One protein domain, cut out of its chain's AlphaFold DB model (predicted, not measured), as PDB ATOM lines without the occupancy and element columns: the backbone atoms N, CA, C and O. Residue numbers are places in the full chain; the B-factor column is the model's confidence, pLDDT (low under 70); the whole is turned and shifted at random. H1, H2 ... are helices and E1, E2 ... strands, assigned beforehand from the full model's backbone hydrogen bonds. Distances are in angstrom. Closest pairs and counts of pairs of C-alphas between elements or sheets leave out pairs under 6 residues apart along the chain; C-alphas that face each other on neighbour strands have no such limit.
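AT A GLANCE: This is residues 212 to 321 of the 528 residues of an uncharacterized protein of Ruminococcus sp. AF18-29 (UniProt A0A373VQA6). Five helices run side by side along the length of a compact body: H5, H1, H2 and H3 touch in turn and make an arc, and H4 lies on its open side, near the middle of the domain. The small strand hairpin E1 and E2 sits at one end, where E2 meets the first residues of H4. The printed part has 110 residues, with five named helices and two named strands in the order H1, H2, E1, E2, H3, H4, H5, the sheet being E1 - E2, antiparallel, and the class mostly helix. The whole is compact, with a radius of gyration of the C-alphas of 12.7 A and a rounded outline of 38 by 28 by 21 A.

IN THESE COORDINATES: Begin at the sheet: find C-alpha 253 at (-29.026, -30.457, 40.914), where E1, residues 253 to 256, starts; E2 is residues 259 to 262. Before them look for H1, residues 212 to 227, from C-alpha 212 at (-33.550, -22.198, 41.451) over 22.4 A, and H2, residues 234 to 247, 19.9 A. After them come H3, residues 264 to 276, 18.4 A; H4, residues 290 to 300, 15.5 A; and H5, residues 307 to 319, 19.8 A, ending at C-alpha 319 at (-25.094, -19.967, 37.188).

HOW THE PARTS SIT: In the hairpin E1 and E2, antiparallel at 140 degrees, look at N 254 and O 261, 2.9 A, and N 259 and O 256, 2.8 A, both within hydrogen-bond range. From E2 turn to H4: the closest C-alphas, of Arg 261 and Ala 290, are 4.4 A apart. H4 is near H1, H2 and H3, and close but not clearly touching H5, with the C-alphas of Ser 291 and Phe 317 closest at 5.5 A. H2 touches H3, closest at C-alphas 243 and 270, 5.9 A, at a shallow tilt of 9 degrees, opposite ways. H1 and H2 form a helical hairpin, a shallow tilt of 20 degrees, opposite ways; residues 215 to 222 of H1 touch residues 244 to 247 of H2, closest at C-alphas 222 and 244, 6.0 A. H1 touches H5, closest at C-alphas 217 and 316, 4.7 A, at a shallow tilt of 10 degrees, opposite ways. H3 and H5 are apart. The helix packing is mostly aligned, its touching pairs at shallow tilts. Every O i to N i+4 pair is within hydrogen-bond range in H1, H2, H3 and H4, and 8 of 9 are in H5.

THE WHOLE: The C-alphas farthest apart, of Val 231 and Asp 257, are 39.3 A apart. The printed part has no cut. Find the long link from H3 to H4 at residues 277 to 289, whose C-alphas lie 11 to 16 A from the mean of all C-alphas. The mean pLDDT of the printed part is 89.1, and residues 229 to 231 are under 70.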
ATOM      1  N   ASN A 212     -32.481 -22.904  42.163       88.38
ATOM      2  CA  ASN A 212     -33.550 -22.198  41.451       88.38
ATOM      3  C   ASN A 212     -32.996 -21.308  40.338       88.38
ATOM      4  O   ASN A 212     -33.563 -21.255  39.247       88.38
ATOM      5  N   VAL A 213     -31.876 -20.631  40.596       84.31
ATOM      6  CA  VAL A 213     -31.198 -19.787  39.604       84.31
ATOM      7  C   VAL A 213     -30.631 -20.652  38.482       84.31
ATOM      8  O   VAL A 213     -30.824 -20.334  37.308       84.31
ATOM      9  N   ILE A 214     -30.013 -21.784  38.832       90.31
ATOM     10  CA  ILE A 214     -29.537 -22.781  37.867       90.31
ATOM     11  C   ILE A 214     -30.695 -23.288  37.000       90.31
ATOM     12  O   ILE A 214     -30.603 -23.261  35.775       90.31
ATOM     13  N   ALA A 215     -31.795 -23.712  37.624       91.94
ATOM     14  CA  ALA A 215     -32.970 -24.230  36.935       91.94
ATOM     15  C   ALA A 215     -33.597 -23.196  35.986       91.94
ATOM     16  O   ALA A 215     -33.967 -23.529  34.862       91.94
ATOM     17  N   PHE A 216     -33.673 -21.927  36.402       89.38
ATOM     18  CA  PHE A 216     -34.163 -20.843  35.552       89.38
ATOM     19  C   PHE A 216     -33.240 -20.590  34.352       89.38
ATOM     20  O   PHE A 216     -33.715 -20.471  33.225       89.38
ATOM     21  N   ALA A 217     -31.922 -20.557  34.571       89.06
ATOM     22  CA  ALA A 217     -30.953 -20.349  33.496       89.06
ATOM     23  C   ALA A 217     -30.903 -21.541  32.518       89.06
ATOM     24  O   ALA A 217     -30.780 -21.345  31.308       89.06
ATOM     25  N   ALA A 218     -31.063 -22.770  33.018       94.00
ATOM     26  CA  ALA A 218     -31.214 -23.963  32.191       94.00
ATOM     27  C   ALA A 218     -32.502 -23.906  31.358       94.00
ATOM     28  O   ALA A 218     -32.452 -24.146  30.154       94.00
ATOM     29  N   ARG A 219     -33.630 -23.503  31.956       92.81
ATOM     30  CA  ARG A 219     -34.892 -23.298  31.231       92.81
ATOM     31  C   ARG A 219     -34.735 -22.305  30.087       92.81
ATOM     32  O   ARG A 219     -35.141 -22.600  28.969       92.81
ATOM     33  N   GLU A 220     -34.125 -21.155  30.355       90.19
ATOM     34  CA  GLU A 220     -33.887 -20.120  29.347       90.19
ATOM     35  C   GLU A 220     -33.011 -20.636  28.201       90.19
ATOM     36  O   GLU A 220     -33.329 -20.394  27.039       90.19
ATOM     37  N   LEU A 221     -31.962 -21.410  28.501       92.75
ATOM     38  CA  LEU A 221     -31.142 -22.057  27.476       92.75
ATOM     39  C   LEU A 221     -31.981 -22.999  26.600       92.75
ATOM     40  O   LEU A 221     -31.957 -22.870  25.378       92.75
ATOM     41  N   PHE A 222     -32.739 -23.917  27.201       92.88
ATOM     42  CA  PHE A 222     -33.533 -24.892  26.446       92.88
ATOM     43  C   PHE A 222     -34.669 -24.234  25.647       92.88
ATOM     44  O   PHE A 222     -34.929 -24.645  24.516       92.88
ATOM     45  N   GLN A 223     -35.303 -23.185  26.176       89.31
ATOM     46  CA  GLN A 223     -36.317 -22.406  25.458       89.31
ATOM     47  C   GLN A 223     -35.721 -21.630  24.282       89.31
ATOM     48  O   GLN A 223     -36.266 -21.692  23.182       89.31
ATOM     49  N   THR A 224     -34.586 -20.953  24.490       87.88
ATOM     50  CA  THR A 224     -33.872 -20.243  23.414       87.88
ATOM     51  C   THR A 224     -33.526 -21.210  22.288       87.88
ATOM     52  O   THR A 224     -33.831 -20.958  21.129       87.88
ATOM     53  N   MET A 225     -32.957 -22.366  22.632       87.19
ATOM     54  CA  MET A 225     -32.585 -23.376  21.645       87.19
ATOM     55  C   MET A 225     -33.792 -24.020  20.963       87.19
ATOM     56  O   MET A 225     -33.688 -24.364  19.795       87.19
ATOM     57  N   SER A 226     -34.938 -24.135  21.642       83.50
ATOM     58  CA  SER A 226     -36.183 -24.605  21.026       83.50
ATOM     59  C   SER A 226     -36.742 -23.614  20.005       83.50
ATOM     60  O   SER A 226     -37.253 -24.049  18.975       83.50
ATOM     61  N   ALA A 227     -36.678 -22.309  20.286       78.25
ATOM     62  CA  ALA A 227     -37.161 -21.265  19.380       78.25
ATOM     63  C   ALA A 227     -36.322 -21.184  18.096       78.25
ATOM     64  O   ALA A 227     -36.863 -20.956  17.018       78.25
ATOM     65  N   GLU A 228     -35.019 -21.439  18.219       70.88
ATOM     66  CA  GLU A 228     -34.052 -21.439  17.114       70.88
ATOM     67  C   GLU A 228     -33.872 -22.829  16.462       70.88
ATOM     68  O   GLU A 228     -33.034 -23.017  15.571       70.88
ATOM     69  N   SER A 229     -34.620 -23.839  16.921       65.06
ATOM     70  CA  SER A 229     -34.409 -25.231  16.521       65.06
ATOM     71  C   SER A 229     -34.950 -25.536  15.116       65.06
ATOM     72  O   SER A 229     -36.018 -25.046  14.741       65.06
ATOM     73  N   PRO A 230     -34.295 -26.417  14.329       61.28
ATOM     74  CA  PRO A 230     -34.924 -27.039  13.164       61.28
ATOM     75  C   PRO A 230     -36.154 -27.882  13.552       61.28
ATOM     76  O   PRO A 230     -36.333 -28.269  14.705       61.28
ATOM     77  N   VAL A 231     -36.984 -28.224  12.559       62.66
ATOM     78  CA  VAL A 231     -38.159 -29.097  12.736       62.66
ATOM     79  C   VAL A 231     -37.728 -30.445  13.325       62.66
ATOM     80  O   VAL A 231     -37.196 -31.308  12.623       62.66
ATOM     81  N   PHE A 232     -37.961 -30.639  14.623       76.69
ATOM     82  CA  PHE A 232     -37.806 -31.933  15.272       76.69
ATOM     83  C   PHE A 232     -38.903 -32.902  14.815       76.69
ATOM     84  O   PHE A 232     -40.046 -32.514  14.564       76.69
ATOM     85  N   SER A 233     -38.579 -34.199  14.771       81.56
ATOM     86  CA  SER A 233     -39.627 -35.223  14.738       81.56
ATOM     87  C   SER A 233     -40.468 -35.133  16.019       81.56
ATOM     88  O   SER A 233     -39.957 -34.714  17.059       81.56
ATOM     89  N   ARG A 234     -41.736 -35.571  15.997       83.50
ATOM     90  CA  ARG A 234     -42.583 -35.571  17.211       83.50
ATOM     91  C   ARG A 234     -41.932 -36.309  18.384       83.50
ATOM     92  O   ARG A 234     -42.044 -35.867  19.522       83.50
ATOM     93  N   GLN A 235     -41.242 -37.413  18.105       85.44
ATOM     94  CA  GLN A 235     -40.561 -38.207  19.126       85.44
ATOM     95  C   GLN A 235     -39.338 -37.471  19.692       85.44
ATOM     96  O   GLN A 235     -39.140 -37.450  20.903       85.44
ATOM     97  N   THR A 236     -38.546 -36.827  18.830       87.00
ATOM     98  CA  THR A 236     -37.387 -36.017  19.235       87.00
ATOM     99  C   THR A 236     -37.816 -34.786  20.030       87.00
ATOM    100  O   THR A 236     -37.189 -34.483  21.038       87.00
ATOM    101  N   LEU A 237     -38.898 -34.119  19.618       86.88
ATOM    102  CA  LEU A 237     -39.464 -32.972  20.326       86.88
ATOM    103  C   LEU A 237     -39.949 -33.376  21.720       86.88
ATOM    104  O   LEU A 237     -39.542 -32.776  22.702       86.88
ATOM    105  N   SER A 238     -40.725 -34.461  21.826       88.06
ATOM    106  CA  SER A 238     -41.198 -34.959  23.124       88.06
ATOM    107  C   SER A 238     -40.050 -35.339  24.066       88.06
ATOM    108  O   SER A 238     -40.136 -35.090  25.267       88.06
ATOM    109  N   ALA A 239     -38.972 -35.924  23.538       91.12
ATOM    110  CA  ALA A 239     -37.775 -36.216  24.318       91.12
ATOM    111  C   ALA A 239     -37.039 -34.938  24.750       91.12
ATOM    112  O   ALA A 239     -36.594 -34.851  25.893       91.12
ATOM    113  N   TYR A 240     -36.928 -33.952  23.856       92.19
ATOM    114  CA  TYR A 240     -36.327 -32.655  24.152       92.19
ATOM    115  C   TYR A 240     -37.093 -31.922  25.256       92.19
ATOM    116  O   TYR A 240     -36.478 -31.518  26.238       92.19
ATOM    117  N   ASP A 241     -38.420 -31.826  25.143       91.25
ATOM    118  CA  ASP A 241     -39.286 -31.163  26.124       91.25
ATOM    119  C   ASP A 241     -39.199 -31.841  27.496       91.25
ATOM    120  O   ASP A 241     -39.028 -31.179  28.515       91.25
ATOM    121  N   TYR A 242     -39.201 -33.176  27.530       94.69
ATOM    122  CA  TYR A 242     -39.056 -33.913  28.783       94.69
ATOM    123  C   TYR A 242     -37.682 -33.696  29.441       94.69
ATOM    124  O   TYR A 242     -37.582 -33.538  30.659       94.69
ATOM    125  N   ILE A 243     -36.605 -33.659  28.650       95.75
ATOM    126  CA  ILE A 243     -35.271 -33.318  29.164       95.75
ATOM    127  C   ILE A 243     -35.253 -31.865  29.653       95.75
ATOM    128  O   ILE A 243     -34.699 -31.606  30.722       95.75
ATOM    129  N   ALA A 244     -35.877 -30.943  28.914       95.12
ATOM    130  CA  ALA A 244     -36.007 -29.540  29.288       95.12
ATOM    131  C   ALA A 244     -36.735 -29.382  30.634       95.12
ATOM    132  O   ALA A 244     -36.302 -28.584  31.465       95.12
ATOM    133  N   ASP A 245     -37.770 -30.177  30.901       95.62
ATOM    134  CA  ASP A 245     -38.473 -30.180  32.187       95.62
ATOM    135  C   ASP A 245     -37.576 -30.654  33.336       95.62
ATOM    136  O   ASP A 245     -37.539 -30.016  34.392       95.62
ATOM    137  N   ILE A 246     -36.799 -31.725  33.124       96.81
ATOM    138  CA  ILE A 246     -35.854 -32.232  34.130       96.81
ATOM    139  C   ILE A 246     -34.801 -31.167  34.448       96.81
ATOM    140  O   ILE A 246     -34.652 -30.761  35.596       96.81
ATOM    141  N   VAL A 247     -34.078 -30.667  33.447       96.00
ATOM    142  CA  VAL A 247     -33.004 -29.678  33.672       96.00
ATOM    143  C   VAL A 247     -33.536 -28.341  34.205       96.00
ATOM    144  O   VAL A 247     -32.800 -27.598  34.848       96.00
ATOM    145  N   SER A 248     -34.815 -28.035  33.995       95.56
ATOM    146  CA  SER A 248     -35.466 -26.840  34.541       95.56
ATOM    147  C   SER A 248     -35.995 -27.025  35.968       95.56
ATOM    148  O   SER A 248     -36.709 -26.150  36.469       95.56
ATOM    149  N   SER A 249     -35.691 -28.147  36.625       96.19
ATOM    150  CA  SER A 249     -36.083 -28.421  38.005       96.19
ATOM    151  C   SER A 249     -34.942 -28.109  38.982       96.19
ATOM    152  O   SER A 249     -33.832 -28.617  38.809       96.19
ATOM    153  N   PRO A 250     -35.186 -27.350  40.068       94.25
ATOM    154  CA  PRO A 250     -34.166 -27.101  41.089       94.25
ATOM    155  C   PRO A 250     -33.747 -28.387  41.822       94.25
ATOM    156  O   PRO A 250     -32.637 -28.479  42.339       94.25
ATOM    157  N   TYR A 251     -34.598 -29.417  41.834       96.19
ATOM    158  CA  TYR A 251     -34.300 -30.707  42.466       96.19
ATOM    159  C   TYR A 251     -33.392 -31.603  41.622       96.19
ATOM    160  O   TYR A 251     -32.940 -32.646  42.094       96.19
ATOM    161  N   SER A 252     -33.113 -31.215  40.378       96.81
ATOM    162  CA  SER A 252     -32.241 -31.989  39.502       96.81
ATOM    163  C   SER A 252     -30.763 -31.795  39.796       96.81
ATOM    164  O   SER A 252     -29.950 -32.548  39.268       96.81
ATOM    165  N   TYR A 253     -30.405 -30.846  40.660       95.38
ATOM    166  CA  TYR A 253     -29.026 -30.457  40.914       95.38
ATOM    167  C   TYR A 253     -28.590 -30.763  42.347       95.38
ATOM    168  O   TYR A 253     -29.348 -30.589  43.301       95.38
ATOM    169  N   LYS A 254     -27.330 -31.176  42.497       93.12
ATOM    170  CA  LYS A 254     -26.629 -31.280  43.780       93.12
ATOM    171  C   LYS A 254     -25.270 -30.596  43.708       93.12
ATOM    172  O   LYS A 254     -24.641 -30.565  42.646       93.12
ATOM    173  N   THR A 255     -24.811 -30.121  44.859       89.56
ATOM    174  CA  THR A 255     -23.452 -29.609  45.052       89.56
ATOM    175  C   THR A 255     -22.574 -30.712  45.624       89.56
ATOM    176  O   THR A 255     -22.938 -31.336  46.617       89.56
ATOM    177  N   ASP A 256     -21.436 -30.958  44.986       84.31
ATOM    178  CA  ASP A 256     -20.480 -32.005  45.350       84.31
ATOM    179  C   ASP A 256     -19.064 -31.573  44.940       84.31
ATOM    180  O   ASP A 256     -18.869 -31.164  43.796       84.31
ATOM    181  N   ASP A 257     -18.092 -31.598  45.858       80.56
ATOM    182  CA  ASP A 257     -16.710 -31.119  45.651       80.56
ATOM    183  C   ASP A 257     -16.610 -29.744  44.962       80.56
ATOM    184  O   ASP A 257     -15.888 -29.553  43.975       80.56
ATOM    185  N   ASN A 258     -17.386 -28.767  45.444       77.00
ATOM    186  CA  ASN A 258     -17.510 -27.453  44.808       77.00
ATOM    187  C   ASN A 258     -17.845 -27.569  43.309       77.00
ATOM    188  O   ASN A 258     -17.320 -26.819  42.491       77.00
ATOM    189  N   CYS A 259     -18.679 -28.521  42.903       86.50
ATOM    190  CA  CYS A 259     -19.167 -28.665  41.538       86.50
ATOM    191  C   CYS A 259     -20.670 -28.934  41.548       86.50
ATOM    192  O   CYS A 259     -21.174 -29.715  42.350       86.50
ATOM    193  N   ILE A 260     -21.379 -28.328  40.601       92.69
ATOM    194  CA  ILE A 260     -22.789 -28.630  40.375       92.69
ATOM    195  C   ILE A 260     -22.905 -29.816  39.438       92.69
ATOM    196  O   ILE A 260     -22.300 -29.840  38.361       92.69
ATOM    197  N   ARG A 261     -23.669 -30.815  39.874       94.62
ATOM    198  CA  ARG A 261     -23.900 -32.085  39.182       94.62
ATOM    199  C   ARG A 261     -25.391 -32.371  39.129       94.62
ATOM    200  O   ARG A 261     -26.150 -31.861  39.951       94.62
ATOM    201  N   PHE A 262     -25.797 -33.224  38.197       96.19
ATOM    202  CA  PHE A 262     -27.138 -33.786  38.269       96.19
ATOM    203  C   PHE A 262     -27.242 -34.756  39.451       96.19
ATOM    204  O   PHE A 262     -26.287 -35.469  39.776       96.19
ATOM    205  N   VAL A 263     -28.405 -34.802  40.094       96.62
ATOM    206  CA  VAL A 263     -28.755 -35.923  40.972       96.62
ATOM    207  C   VAL A 263     -28.886 -37.199  40.136       96.62
ATOM    208  O   VAL A 263     -29.278 -37.150  38.967       96.62
ATOM    209  N   GLU A 264     -28.575 -38.348  40.738       96.00
ATOM    210  CA  GLU A 264     -28.503 -39.649  40.051       96.00
ATOM    211  C   GLU A 264     -29.785 -39.977  39.267       96.00
ATOM    212  O   GLU A 264     -29.728 -40.391  38.110       96.00
ATOM    213  N   SER A 265     -30.953 -39.728  39.869       96.50
ATOM    214  CA  SER A 265     -32.256 -39.970  39.241       96.50
ATOM    215  C   SER A 265     -32.488 -39.098  38.005       96.50
ATOM    216  O   SER A 265     -32.955 -39.593  36.984       96.50
ATOM    217  N   SER A 266     -32.112 -37.816  38.060       97.12
ATOM    218  CA  SER A 266     -32.240 -36.899  36.921       97.12
ATOM    219  C   SER A 266     -31.303 -37.297  35.784       97.12
ATOM    220  O   SER A 266     -31.734 -37.358  34.634       97.12
ATOM    221  N   TYR A 267     -30.048 -37.641  36.098       96.69
ATOM    222  CA  TYR A 267     -29.100 -38.152  35.104       96.69
ATOM    223  C   TYR A 267     -29.622 -39.429  34.429       96.69
ATOM    224  O   TYR A 267     -29.615 -39.517  33.199       96.69
ATOM    225  N   ARG A 268     -30.117 -40.396  35.215       95.81
ATOM    226  CA  ARG A 268     -30.657 -41.659  34.695       95.81
ATOM    227  C   ARG A 268     -31.847 -41.425  33.768       95.81
ATOM    228  O   ARG A 268     -31.843 -41.953  32.659       95.81
ATOM    229  N   ASN A 269     -32.803 -40.590  34.175       96.44
ATOM    230  CA  ASN A 269     -33.980 -40.276  33.364       96.44
ATOM    231  C   ASN A 269     -33.598 -39.629  32.024       96.44
ATOM    232  O   ASN A 269     -34.106 -40.037  30.981       96.44
ATOM    233  N   ILE A 270     -32.666 -38.667  32.030       95.94
ATOM    234  CA  ILE A 270     -32.164 -38.040  30.798       95.94
ATOM    235  C   ILE A 270     -31.512 -39.090  29.890       95.94
ATOM    236  O   ILE A 270     -31.820 -39.159  28.700       95.94
ATOM    237  N   LYS A 271     -30.639 -39.939  30.448       94.88
ATOM    238  CA  LYS A 271     -29.929 -40.976  29.689       94.88
ATOM    239  C   LYS A 271     -30.886 -41.999  29.076       94.88
ATOM    240  O   LYS A 271     -30.732 -42.357  27.913       94.88
ATOM    241  N   GLU A 272     -31.896 -42.444  29.822       94.12
ATOM    242  CA  GLU A 272     -32.922 -43.357  29.310       94.12
ATOM    243  C   GLU A 272     -33.703 -42.755  28.139       94.12
ATOM    244  O   GLU A 272     -33.961 -43.443  27.151       94.12
ATOM    245  N   VAL A 273     -34.058 -41.472  28.220       94.56
ATOM    246  CA  VAL A 273     -34.813 -40.775  27.169       94.56
ATOM    247  C   VAL A 273     -33.975 -40.611  25.906       94.56
ATOM    248  O   VAL A 273     -34.458 -40.942  24.824       94.56
ATOM    249  N   LEU A 274     -32.715 -40.184  26.041       93.94
ATOM    250  CA  LEU A 274     -31.772 -40.116  24.922       93.94
ATOM    251  C   LEU A 274     -31.582 -41.488  24.264       93.94
ATOM    252  O   LEU A 274     -31.607 -41.588  23.036       93.94
ATOM    253  N   ASN A 275     -31.488 -42.553  25.067       92.06
ATOM    254  CA  ASN A 275     -31.340 -43.913  24.558       92.06
ATOM    255  C   ASN A 275     -32.550 -44.386  23.742       92.06
ATOM    256  O   ASN A 275     -32.388 -45.004  22.691       92.06
ATOM    257  N   ARG A 276     -33.772 -44.059  24.181       91.44
ATOM    258  CA  ARG A 276     -35.013 -44.425  23.471       91.44
ATOM    259  C   ARG A 276     -35.136 -43.788  22.087       91.44
ATOM    260  O   ARG A 276     -35.866 -44.317  21.253       91.44
ATOM    261  N   ILE A 277     -34.455 -42.668  21.847       91.06
ATOM    262  CA  ILE A 277     -34.460 -41.964  20.557       91.06
ATOM    263  C   ILE A 277     -33.167 -42.164  19.754       91.06
ATOM    264  O   ILE A 277     -32.980 -41.509  18.732       91.06
ATOM    265  N   GLY A 278     -32.271 -43.052  20.204       89.75
ATOM    266  CA  GLY A 278     -31.009 -43.350  19.524       89.75
ATOM    267  C   GLY A 278     -29.971 -42.222  19.580       89.75
ATOM    268  O   GLY A 278     -29.087 -42.174  18.729       89.75
ATOM    269  N   LEU A 279     -30.066 -41.312  20.557       88.38
ATOM    270  CA  LEU A 279     -29.125 -40.203  20.773       88.38
ATOM    271  C   LEU A 279     -28.201 -40.450  21.978       88.38
ATOM    272  O   LEU A 279     -27.931 -39.542  22.763       88.38
ATOM    273  N   ASN A 280     -27.720 -41.683  22.133       84.06
ATOM    274  CA  ASN A 280     -26.842 -42.086  23.232       84.06
ATOM    275  C   ASN A 280     -25.576 -41.213  23.267       84.06
ATOM    276  O   ASN A 280     -25.023 -40.858  22.217       84.06
ATOM    277  N   ASP A 281     -25.093 -40.905  24.472       76.94
ATOM    278  CA  ASP A 281     -23.842 -40.176  24.668       76.94
ATOM    279  C   ASP A 281     -22.928 -40.849  25.692       76.94
ATOM    280  O   ASP A 281     -23.288 -40.974  26.867       76.94
ATOM    281  N   ASP A 282     -21.736 -41.235  25.241       79.50
ATOM    282  CA  ASP A 282     -20.665 -41.741  26.098       79.50
ATOM    283  C   ASP A 282     -19.939 -40.598  26.831       79.50
ATOM    284  O   ASP A 282     -19.346 -40.825  27.888       79.50
ATOM    285  N   ASP A 283     -20.056 -39.352  26.345       79.62
ATOM    286  CA  ASP A 283     -19.491 -38.161  26.993       79.62
ATOM    287  C   ASP A 283     -20.292 -37.748  28.242       79.62
ATOM    288  O   ASP A 283     -19.803 -36.996  29.094       79.62
ATOM    289  N   MET A 284     -21.532 -38.235  28.378       91.88
ATOM    290  CA  MET A 284     -22.364 -37.979  29.550       91.88
ATOM    291  C   MET A 284     -21.970 -38.879  30.721       91.88
ATOM    292  O   MET A 284     -22.122 -40.100  30.685       91.88
ATOM    293  N   ASN A 285     -21.600 -38.269  31.845       91.25
ATOM    294  CA  ASN A 285     -21.177 -38.973  33.055       91.25
ATOM    295  C   ASN A 285     -21.857 -38.365  34.290       91.25
ATOM    296  O   ASN A 285     -21.899 -37.145  34.450       91.25
ATOM    297  N   VAL A 286     -22.388 -39.201  35.185       91.75
ATOM    298  CA  VAL A 286     -23.077 -38.732  36.401       91.75
ATOM    299  C   VAL A 286     -22.151 -37.969  37.355       91.75
ATOM    300  O   VAL A 286     -22.561 -37.010  38.007       91.75
ATOM    301  N   ASN A 287     -20.863 -38.315  37.335       91.38
ATOM    302  CA  ASN A 287     -19.792 -37.638  38.059       91.38
ATOM    303  C   ASN A 287     -19.165 -36.495  37.242       91.38
ATOM    304  O   ASN A 287     -18.143 -35.939  37.646       91.38
ATOM    305  N   ALA A 288     -19.729 -36.111  36.094       92.06
ATOM    306  CA  ALA A 288     -19.353 -34.876  35.411       92.06
ATOM    307  C   ALA A 288     -20.104 -33.671  35.994       92.06
ATOM    308  O   ALA A 288     -21.086 -33.795  36.727       92.06
ATOM    309  N   LYS A 289     -19.620 -32.469  35.670       93.69
ATOM    310  CA  LYS A 289     -20.352 -31.228  35.947       93.69
ATOM    311  C   LYS A 289     -21.657 -31.219  35.150       93.69
ATOM    312  O   LYS A 289     -21.655 -31.611  33.983       93.69
ATOM    313  N   ALA A 290     -22.734 -30.706  35.738       95.00
ATOM    314  CA  ALA A 290     -24.029 -30.570  35.075       95.00
ATOM    315  C   ALA A 290     -23.907 -29.791  33.754       95.00
ATOM    316  O   ALA A 290     -24.444 -30.228  32.743       95.00
ATOM    317  N   SER A 291     -23.092 -28.731  33.720       94.50
ATOM    318  CA  SER A 291     -22.801 -27.968  32.497       94.50
ATOM    319  C   SER A 291     -22.193 -28.811  31.371       94.50
ATOM    320  O   SER A 291     -22.546 -28.624  30.208       94.50
ATOM    321  N   ARG A 292     -21.330 -29.789  31.687       94.50
ATOM    322  CA  ARG A 292     -20.773 -30.715  30.684       94.50
ATOM    323  C   ARG A 292     -21.846 -31.642  30.128       94.50
ATOM    324  O   ARG A 292     -21.925 -31.794  28.916       94.50
ATOM    325  N   ASN A 293     -22.688 -32.198  30.999       95.94
ATOM    326  CA  ASN A 293     -23.806 -33.040  30.577       95.94
ATOM    327  C   ASN A 293     -24.820 -32.245  29.736       95.94
ATOM    328  O   ASN A 293     -25.279 -32.740  28.718       95.94
ATOM    329  N   ILE A 294     -25.118 -30.992  30.092       96.06
ATOM    330  CA  ILE A 294     -25.999 -30.120  29.297       96.06
ATOM    331  C   ILE A 294     -25.387 -29.800  27.933       96.06
ATOM    332  O   ILE A 294     -26.084 -29.862  26.926       96.06
ATOM    333  N   ASN A 295     -24.086 -29.505  27.865       95.31
ATOM    334  CA  ASN A 295     -23.406 -29.313  26.585       95.31
ATOM    335  C   ASN A 295     -23.447 -30.584  25.715       95.31
ATOM    336  O   ASN A 295     -23.695 -30.499  24.516       95.31
ATOM    337  N   ALA A 296     -23.252 -31.760  26.316       94.50
ATOM    338  CA  ALA A 296     -23.358 -33.048  25.630       94.50
ATOM    339  C   ALA A 296     -24.768 -33.261  25.040       94.50
ATOM    340  O   ALA A 296     -24.910 -33.506  23.842       94.50
ATOM    341  N   ILE A 297     -25.819 -33.006  25.831       94.00
ATOM    342  CA  ILE A 297     -27.217 -33.013  25.365       94.00
ATOM    343  C   ILE A 297     -27.388 -32.072  24.161       94.00
ATOM    344  O   ILE A 297     -27.886 -32.480  23.113       94.00
ATOM    345  N   MET A 298     -26.926 -30.825  24.273       93.12
ATOM    346  CA  MET A 298     -27.063 -29.808  23.222       93.12
ATOM    347  C   MET A 298     -26.360 -30.208  21.919       93.12
ATOM    348  O   MET A 298     -26.902 -29.983  20.834       93.12
ATOM    349  N   LYS A 299     -25.201 -30.872  22.004       91.62
ATOM    350  CA  LYS A 299     -24.507 -31.451  20.845       91.62
ATOM    351  C   LYS A 299     -25.316 -32.562  20.180       91.62
ATOM    352  O   LYS A 299     -25.395 -32.599  18.954       91.62
ATOM    353  N   LYS A 300     -25.966 -33.440  20.952       90.06
ATOM    354  CA  LYS A 300     -26.792 -34.532  20.398       90.06
ATOM    355  C   LYS A 300     -28.011 -34.025  19.644       90.06
ATOM    356  O   LYS A 300     -28.340 -34.563  18.589       90.06
ATOM    357  N   PHE A 301     -28.618 -32.945  20.126       89.31
ATOM    358  CA  PHE A 301     -29.682 -32.253  19.400       89.31
ATOM    359  C   PHE A 301     -29.165 -31.337  18.273       89.31
ATOM    360  O   PHE A 301     -29.976 -30.754  17.558       89.31
ATOM    361  N   LYS A 302     -27.840 -31.240  18.065       88.44
ATOM    362  CA  LYS A 302     -27.179 -30.378  17.064       88.44
ATOM    363  C   LYS A 302     -27.509 -28.889  17.235       88.44
ATOM    364  O   LYS A 302     -27.700 -28.162  16.261       88.44
ATOM    365  N   LEU A 303     -27.588 -28.448  18.490       88.44
ATOM    366  CA  LEU A 303     -27.899 -27.068  18.874       88.44
ATOM    367  C   LEU A 303     -26.656 -26.296  19.344       88.44
ATOM    368  O   LEU A 303     -26.690 -25.072  19.392       88.44
ATOM    369  N   SER A 304     -25.549 -26.984  19.644       86.25
ATOM    370  CA  SER A 304     -24.320 -26.366  20.172       86.25
ATOM    371  C   SER A 304     -23.614 -25.410  19.209       86.25
ATOM    372  O   SER A 304     -22.875 -24.540  19.655       86.25
ATOM    373  N   ASP A 305     -23.826 -25.562  17.902       84.38
ATOM    374  CA  ASP A 305     -23.119 -24.778  16.876       84.38
ATOM    375  C   ASP A 305     -23.881 -23.495  16.492       84.38
ATOM    376  O   ASP A 305     -23.508 -22.787  15.557       84.38
ATOM    377  N   ARG A 306     -24.983 -23.197  17.193       82.44
ATOM    378  CA  ARG A 306     -25.822 -22.020  16.947       82.44
ATOM    379  C   ARG A 306     -25.214 -20.769  17.573       82.44
ATOM    380  O   ARG A 306     -24.633 -20.812  18.655       82.44
ATOM    381  N   THR A 307     -25.407 -19.624  16.928       81.88
ATOM    382  CA  THR A 307     -24.887 -18.335  17.411       81.88
ATOM    383  C   THR A 307     -25.465 -17.979  18.784       81.88
ATOM    384  O   THR A 307     -24.763 -17.500  19.676       81.88
ATOM    385  N   GLU A 308     -26.746 -18.278  18.978       84.62
ATOM    386  CA  GLU A 308     -27.532 -18.010  20.177       84.62
ATOM    387  C   GLU A 308     -27.119 -18.930  21.335       84.62
ATOM    388  O   GLU A 308     -27.222 -18.545  22.506       84.62
ATOM    389  N   TYR A 309     -26.582 -20.118  21.018       87.81
ATOM    390  CA  TYR A 309     -26.135 -21.092  22.009       87.81
ATOM    391  C   TYR A 309     -25.024 -20.523  22.882       87.81
ATOM    392  O   TYR A 309     -25.083 -20.653  24.101       87.81
ATOM    393  N   ASN A 310     -24.039 -19.844  22.293       85.12
ATOM    394  CA  ASN A 310     -22.887 -19.324  23.034       85.12
ATOM    395  C   ASN A 310     -23.312 -18.389  24.174       85.12
ATOM    396  O   ASN A 310     -22.854 -18.534  25.306       85.12
ATOM    397  N   LYS A 311     -24.244 -17.469  23.902       81.38
ATOM    398  CA  LYS A 311     -24.730 -16.518  24.908       81.38
ATOM    399  C   LYS A 311     -25.604 -17.195  25.967       81.38
ATOM    400  O   LYS A 311     -25.421 -16.954  27.161       81.38
ATOM    401  N   ALA A 312     -26.545 -18.039  25.545       85.06
ATOM    402  CA  ALA A 312     -27.465 -18.709  26.460       85.06
ATOM    403  C   ALA A 312     -26.749 -19.747  27.349       85.06
ATOM    404  O   ALA A 312     -27.025 -19.852  28.546       85.06
ATOM    405  N   SER A 313     -25.787 -20.480  26.784       90.06
ATOM    406  CA  SER A 313     -24.994 -21.475  27.507       90.06
ATOM    407  C   SER A 313     -24.024 -20.828  28.486       90.06
ATOM    408  O   SER A 313     -23.935 -21.310  29.610       90.06
ATOM    409  N   ALA A 314     -23.387 -19.702  28.135       85.50
ATOM    410  CA  ALA A 314     -22.553 -18.942  29.065       85.50
ATOM    411  C   ALA A 314     -23.338 -18.561  30.327       85.50
ATOM    412  O   ALA A 314     -22.918 -18.897  31.430       85.50
ATOM    413  N   LYS A 315     -24.542 -17.991  30.169       82.44
ATOM    414  CA  LYS A 315     -25.425 -17.636  31.295       82.44
ATOM    415  C   LYS A 315     -25.780 -18.844  32.168       82.44
ATOM    416  O   LYS A 315     -25.713 -18.774  33.394       82.44
ATOM    417  N   CYS A 316     -26.150 -19.957  31.537       89.75
ATOM    418  CA  CYS A 316     -26.499 -21.201  32.221       89.75
ATOM    419  C   CYS A 316     -25.304 -21.804  32.978       89.75
ATOM    420  O   CYS A 316     -25.417 -22.182  34.144       89.75
ATOM    421  N   PHE A 317     -24.133 -21.853  32.348       90.94
ATOM    422  CA  PHE A 317     -22.931 -22.439  32.934       90.94
ATOM    423  C   PHE A 317     -22.320 -21.546  34.011       90.94
ATOM    424  O   PHE A 317     -21.790 -22.072  34.991       90.94
ATOM    425  N   ASP A 318     -22.454 -20.226  33.883       83.69
ATOM    426  CA  ASP A 318     -22.062 -19.281  34.920       83.69
ATOM    427  C   ASP A 318     -22.910 -19.427  36.184       83.69
ATOM    428  O   ASP A 318     -22.353 -19.388  37.284       83.69
ATOM    429  N   ALA A 319     -24.217 -19.677  36.050       84.44
ATOM    430  CA  ALA A 319     -25.094 -19.967  37.188       84.44
ATOM    431  C   ALA A 319     -24.713 -21.272  37.919       84.44
ATOM    432  O   ALA A 319     -24.975 -21.413  39.110       84.44
ATOM    433  N   MET A 320     -24.072 -22.219  37.225       88.38
ATOM    434  CA  MET A 320     -23.591 -23.490  37.791       88.38
ATOM    435  C   MET A 320     -22.157 -23.420  38.330       88.38
ATOM    436  O   MET A 320     -21.657 -24.402  38.890       88.38
ATOM    437  N   ALA A 321     -21.450 -22.311  38.117       83.94
ATOM    438  CA  ALA A 321     -20.085 -22.172  38.585       83.94
ATOM    439  C   ALA A 321     -20.071 -21.823  40.077       83.94
ATOM    440  O   ALA A 321     -20.682 -20.863  40.526       83.94
TER     441      ALA A 321